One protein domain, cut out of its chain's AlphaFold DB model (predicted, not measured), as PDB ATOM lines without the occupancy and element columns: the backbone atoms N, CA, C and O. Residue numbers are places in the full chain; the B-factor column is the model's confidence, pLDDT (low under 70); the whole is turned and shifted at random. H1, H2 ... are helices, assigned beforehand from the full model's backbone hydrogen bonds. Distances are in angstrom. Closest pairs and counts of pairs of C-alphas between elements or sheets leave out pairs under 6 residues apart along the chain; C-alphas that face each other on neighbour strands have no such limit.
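Overview. This is residues 2 to 44 of the 88 residues of an uncharacterized protein of Araneus ventricosus (UniProt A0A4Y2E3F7). One long helix, H3, makes the length of the domain, and two short helices, H1 and H2, pack on it, H2 on residues 26 to 30 of H3 and H1 on residues 29 to 36. H1 crosses H3 nearly at a right angle, H2 meets H3 near its beginning, and the far end of H3 sticks out with residues 38 to 44. The printed part has 43 residues with three named helices in the order H1, H2, H3 and no named strand, and its class is all helix. It is compact, with a radius of gyration of the C-alphas of 10.4 A, and elongated, spanning 33 by 19 by 14 A.

Along the chain. H1 takes residues 2 to 10, 12.4 A from first to last C-alpha, and begins at C-alpha 2 at (-50.133, -116.603, 52.598). H2 takes residues 15 to 22, 10.5 A long, and begins at C-alpha 15 at (-44.943, -108.055, 61.497). H3 takes residues 26 to 42, 24.2 A long, and ends at C-alpha 42 at (-32.436, -121.616, 48.215).

Arrangement. H1 and H2 form a helical hairpin and only just touch, with 3 pairs of C-alphas within 8 A. Their closest C-alphas, those of Ile 5 and Ile 18, are 6.8 A apart. They run opposite ways at a steep tilt of 41 degrees. H1 touches H3 at residues 29 to 36 of H3 alone, about perpendicular at 78 degrees; the closest C-alphas, those of Val 6 and Trp 33, are 6.7 A apart. H2 touches H3 at residues 26 to 30 of H3 alone, with the closest C-alphas, those of Thr 19 and Pro 26, 5.8 A apart. H2 and H3 run opposite ways at a steep tilt of 62 degrees. In H1, H2 and H3 every O i to N i+4 pair is within hydrogen-bond range.

Size, cuts and confidence. The C-alphas of Asn 23 and Arg 44, the two farthest apart, are 33.7 A apart. The printed part has no cut, and the links H1 to H2 and H2 to H3 are tight. Residues 38 to 44, of which 38 to 42 belong to H3, stand free. The mean pLDDT of the printed part is 83.0, and residues 41 to 44 are under 70.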
ATOM      1  N   ARG A   2     -51.618-116.633  52.614       72.50
ATOM      2  CA  ARG A   2     -50.133-116.603  52.598       72.50
ATOM      3  C   ARG A   2     -49.536-115.473  51.741       72.50
ATOM      4  O   ARG A   2     -48.601-114.810  52.173       72.50
ATOM      5  N   TYR A   3     -50.121-115.211  50.572       78.06
ATOM      6  CA  TYR A   3     -49.656-114.155  49.663       78.06
ATOM      7  C   TYR A   3     -49.863-112.732  50.205       78.06
ATOM      8  O   TYR A   3     -49.033-111.868  49.940       78.06
ATOM      9  N   SER A   4     -50.905-112.484  51.008       81.31
ATOM     10  CA  SER A   4     -51.167-111.154  51.578       81.31
ATOM     11  C   SER A   4     -50.181-110.791  52.693       81.31
ATOM     12  O   SER A   4     -49.756-109.643  52.771       81.31
ATOM     13  N   ILE A   5     -49.753-111.768  53.502       85.06
ATOM     14  CA  ILE A   5     -48.718-111.582  54.534       85.06
ATOM     15  C   ILE A   5     -47.358-111.313  53.883       85.06
ATOM     16  O   ILE A   5     -46.702-110.326  54.204       85.06
ATOM     17  N   VAL A   6     -46.955-112.153  52.922       83.81
ATOM     18  CA  VAL A   6     -45.674-111.999  52.214       83.81
ATOM     19  C   VAL A   6     -45.635-110.697  51.405       83.81
ATOM     20  O   VAL A   6     -44.610-110.023  51.400       83.81
ATOM     21  N   GLY A   7     -46.739-110.313  50.756       86.12
ATOM     22  CA  GLY A   7     -46.848-109.057  50.007       86.12
ATOM     23  C   GLY A   7     -46.706-107.822  50.898       86.12
ATOM     24  O   GLY A   7     -45.882-106.957  50.615       86.12
ATOM     25  N   ARG A   8     -47.427-107.776  52.026       86.88
ATOM     26  CA  ARG A   8     -47.320-106.686  53.013       86.88
ATOM     27  C   ARG A   8     -45.924-106.585  53.620       86.88
ATOM     28  O   ARG A   8     -45.390-105.490  53.775       86.88
ATOM     29  N   GLN A   9     -45.305-107.727  53.894       84.75
ATOM     30  CA  GLN A   9     -43.960-107.770  54.450       84.75
ATOM     31  C   GLN A   9     -42.876-107.388  53.427       84.75
ATOM     32  O   GLN A   9     -41.875-106.787  53.804       84.75
ATOM     33  N   LYS A  10     -43.093-107.636  52.125       82.31
ATOM     34  CA  LYS A  10     -42.248-107.109  51.035       82.31
ATOM     35  C   LYS A  10     -42.330-105.587  50.886       82.31
ATOM     36  O   LYS A  10     -41.333-104.981  50.518       82.31
ATOM     37  N   ILE A  11     -43.484-104.986  51.179       89.12
ATOM     38  CA  ILE A  11     -43.688-103.523  51.172       89.12
ATOM     39  C   ILE A  11     -43.104-102.870  52.449       89.12
ATOM     40  O   ILE A  11     -43.113-101.654  52.595       89.12
ATOM     41  N   GLY A  12     -42.552-103.665  53.375       84.94
ATOM     42  CA  GLY A  12     -41.899-103.169  54.589       84.94
ATOM     43  C   GLY A  12     -42.840-102.969  55.779       84.94
ATOM     44  O   GLY A  12     -42.436-102.370  56.772       84.94
ATOM     45  N   GLN A  13     -44.078-103.480  55.728       88.12
ATOM     46  CA  GLN A  13     -44.958-103.442  56.899       88.12
ATOM     47  C   GLN A  13     -44.396-104.295  58.045       88.12
ATOM     48  O   GLN A  13     -43.938-105.426  57.846       88.12
ATOM     49  N   SER A  14     -44.484-103.759  59.265       87.25
ATOM     50  CA  SER A  14     -44.070-104.459  60.482       87.25
ATOM     51  C   SER A  14     -44.909-105.717  60.713       87.25
ATOM     52  O   SER A  14     -46.134-105.701  60.567       87.25
ATOM     53  N   GLN A  15     -44.263-106.801  61.153       84.81
ATOM     54  CA  GLN A  15     -44.943-108.055  61.497       84.81
ATOM     55  C   GLN A  15     -46.030-107.846  62.554       84.81
ATOM     56  O   GLN A  15     -47.082-108.466  62.464       84.81
ATOM     57  N   LEU A  16     -45.813-106.926  63.499       87.81
ATOM     58  CA  LEU A  16     -46.777-106.583  64.543       87.81
ATOM     59  C   LEU A  16     -48.070-105.988  63.957       87.81
ATOM     60  O   LEU A  16     -49.174-106.302  64.398       87.81
ATOM     61  N   GLN A  17     -47.932-105.153  62.928       87.38
ATOM     62  CA  GLN A  17     -49.061-104.539  62.236       87.38
ATOM     63  C   GLN A  17     -49.840-105.589  61.443       87.38
ATOM     64  O   GLN A  17     -51.051-105.690  61.576       87.38
ATOM     65  N   ILE A  18     -49.129-106.470  60.736       85.69
ATOM     66  CA  ILE A  18     -49.735-107.591  60.006       85.69
ATOM     67  C   ILE A  18     -50.483-108.535  60.963       85.69
ATOM     68  O   ILE A  18     -51.559-109.025  60.627       85.69
ATOM     69  N   THR A  19     -49.944-108.785  62.163       89.88
ATOM     70  CA  THR A  19     -50.600-109.648  63.159       89.88
ATOM     71  C   THR A  19     -51.863-109.033  63.745       89.88
ATOM     72  O   THR A  19     -52.824-109.763  63.967       89.88
ATOM     73  N   ARG A  20     -51.879-107.710  63.957       88.38
ATOM     74  CA  ARG A  20     -53.050-106.972  64.453       88.38
ATOM     75  C   ARG A  20     -54.143-106.897  63.392       88.38
ATOM     76  O   ARG A  20     -55.277-107.256  63.677       88.38
ATOM     77  N   ASP A  21     -53.780-106.533  62.165       88.00
ATOM     78  CA  ASP A  21     -54.715-106.384  61.044       88.00
ATOM     79  C   ASP A  21     -55.396-107.701  60.663       88.00
ATOM     80  O   ASP A  21     -56.549-107.717  60.240       88.00
ATOM     81  N   LEU A  22     -54.671-108.817  60.773       85.50
ATOM     82  CA  LEU A  22     -55.185-110.134  60.401       85.50
ATOM     83  C   LEU A  22     -55.689-110.943  61.605       85.50
ATOM     84  O   LEU A  22     -56.205-112.042  61.412       85.50
ATOM     85  N   ASN A  23     -55.529-110.429  62.829       89.25
ATOM     86  CA  ASN A  23     -55.796-111.134  64.085       89.25
ATOM     87  C   ASN A  23     -55.133-112.532  64.148       89.25
ATOM     88  O   ASN A  23     -55.727-113.520  64.579       89.25
ATOM     89  N   ILE A  24     -53.888-112.631  63.664       86.38
ATOM     90  CA  ILE A  24     -53.124-113.887  63.580       86.38
ATOM     91  C   ILE A  24     -52.010-113.877  64.624       86.38
ATOM     92  O   ILE A  24     -51.324-112.874  64.815       86.38
ATOM     93  N   LYS A  25     -51.762-115.034  65.251       89.38
ATOM     94  CA  LYS A  25     -50.640-115.212  66.181       89.38
ATOM     95  C   LYS A  25     -49.299-114.821  65.526       89.38
ATOM     96  O   LYS A  25     -48.984-115.347  64.452       89.38
ATOM     97  N   PRO A  26     -48.450-114.016  66.195       84.50
ATOM     98  CA  PRO A  26     -47.152-113.578  65.666       84.50
ATOM     99  C   PRO A  26     -46.238-114.698  65.178       84.50
ATOM    100  O   PRO A  26     -45.542-114.547  64.175       84.50
ATOM    101  N   ASN A  27     -46.307-115.860  65.827       87.25
ATOM    102  CA  ASN A  27     -45.497-117.020  65.474       87.25
ATOM    103  C   ASN A  27     -45.765-117.528  64.042       87.25
ATOM    104  O   ASN A  27     -44.849-117.948  63.341       87.25
ATOM    105  N   ILE A  28     -47.016-117.447  63.570       87.25
ATOM    106  CA  ILE A  28     -47.395-117.890  62.219       87.25
ATOM    107  C   ILE A  28     -46.788-116.957  61.164       87.25
ATOM    108  O   ILE A  28     -46.251-117.424  60.161       87.25
ATOM    109  N   VAL A  29     -46.828-115.643  61.408       87.44
ATOM    110  CA  VAL A  29     -46.243-114.629  60.517       87.44
ATOM    111  C   VAL A  29     -44.720-114.760  60.478       87.44
ATOM    112  O   VAL A  29     -44.122-114.729  59.401       87.44
ATOM    113  N   PHE A  30     -44.090-114.976  61.635       87.19
ATOM    114  CA  PHE A  30     -42.647-115.184  61.734       87.19
ATOM    115  C   PHE A  30     -42.184-116.434  60.977       87.19
ATOM    116  O   PHE A  30     -41.285-116.348  60.136       87.19
ATOM    117  N   ASN A  31     -42.838-117.574  61.209       89.94
ATOM    118  CA  ASN A  31     -42.506-118.828  60.533       89.94
ATOM    119  C   ASN A  31     -42.725-118.732  59.021       89.94
ATOM    120  O   ASN A  31     -41.877-119.175  58.247       89.94
ATOM    121  N   LEU A  32     -43.816-118.098  58.580       87.06
ATOM    122  CA  LEU A  32     -44.100-117.922  57.156       87.06
ATOM    123  C   LEU A  32     -43.042-117.050  56.464       87.06
ATOM    124  O   LEU A  32     -42.574-117.399  55.380       87.06
ATOM    125  N   TRP A  33     -42.624-115.952  57.097       86.75
ATOM    126  CA  TRP A  33     -41.560-115.096  56.570       86.75
ATOM    127  C   TRP A  33     -40.208-115.806  56.520       86.75
ATOM    128  O   TRP A  33     -39.473-115.677  55.540       86.75
ATOM    129  N   LYS A  34     -39.884-116.585  57.556       87.25
ATOM    130  CA  LYS A  34     -38.666-117.397  57.601       87.25
ATOM    131  C   LYS A  34     -38.628-118.388  56.437       87.25
ATOM    132  O   LYS A  34     -37.675-118.364  55.667       87.25
ATOM    133  N   HIS A  35     -39.699-119.154  56.230       86.00
ATOM    134  CA  HIS A  35     -39.801-120.078  55.098       86.00
ATOM    135  C   HIS A  35     -39.716-119.380  53.741       86.00
ATOM    136  O   HIS A  35     -39.094-119.907  52.818       86.00
ATOM    137  N   PHE A  36     -40.311-118.192  53.607       83.12
ATOM    138  CA  PHE A  36     -40.204-117.409  52.382       83.12
ATOM    139  C   PHE A  36     -38.750-117.010  52.099       83.12
ATOM    140  O   PHE A  36     -38.254-117.262  51.001       83.12
ATOM    141  N   LYS A  37     -38.035-116.467  53.094       82.81
ATOM    142  CA  LYS A  37     -36.610-116.130  52.964       82.81
ATOM    143  C   LYS A  37     -35.750-117.352  52.683       82.81
ATOM    144  O   LYS A  37     -34.885-117.270  51.825       82.81
ATOM    145  N   ASP A  38     -36.000-118.477  53.344       83.94
ATOM    146  CA  ASP A  38     -35.260-119.717  53.102       83.94
ATOM    147  C   ASP A  38     -35.494-120.233  51.680       83.94
ATOM    148  O   ASP A  38     -34.561-120.686  51.029       83.94
ATOM    149  N   THR A  39     -36.718-120.122  51.159       79.06
ATOM    150  CA  THR A  39     -37.043-120.522  49.781       79.06
ATOM    151  C   THR A  39     -36.376-119.597  48.763       79.06
ATOM    152  O   THR A  39     -35.769-120.072  47.809       79.06
ATOM    153  N   VAL A  40     -36.417-118.279  48.984       70.38
ATOM    154  CA  VAL A  40     -35.743-117.292  48.123       70.38
ATOM    155  C   VAL A  40     -34.215-117.406  48.221       70.38
ATOM    156  O   VAL A  40     -33.522-117.248  47.223       70.38
ATOM    157  N   SER A  41     -33.684-117.742  49.397       67.31
ATOM    158  CA  SER A  41     -32.260-118.020  49.621       67.31
ATOM    159  C   SER A  41     -31.823-119.308  48.912       67.31
ATOM    160  O   SER A  41     -30.783-119.342  48.253       67.31
ATOM    161  N   LYS A  42     -32.664-120.352  48.938       62.53
ATOM    162  CA  LYS A  42     -32.436-121.616  48.215       62.53
ATOM    163  C   LYS A  42     -32.413-121.452  46.693       62.53
ATOM    164  O   LYS A  42     -31.726-122.219  46.028       62.53
ATOM    165  N   VAL A  43     -33.086-120.439  46.139       59.72
ATOM    166  CA  VAL A  43     -33.068-120.125  44.692       59.72
ATOM    167  C   VAL A  43     -31.698-119.601  44.215       59.72
ATOM    168  O   VAL A  43     -31.501-119.384  43.023       59.72
ATOM    169  N   ARG A  44     -30.692-119.459  45.092       58.44
ATOM    170  CA  ARG A  44     -29.388-118.896  44.711       58.44
ATOM    171  C   ARG A  44     -28.164-119.690  45.156       58.44
ATOM    172  O   ARG A  44     -27.136-119.113  45.492       58.44
TER     173      ARG A  44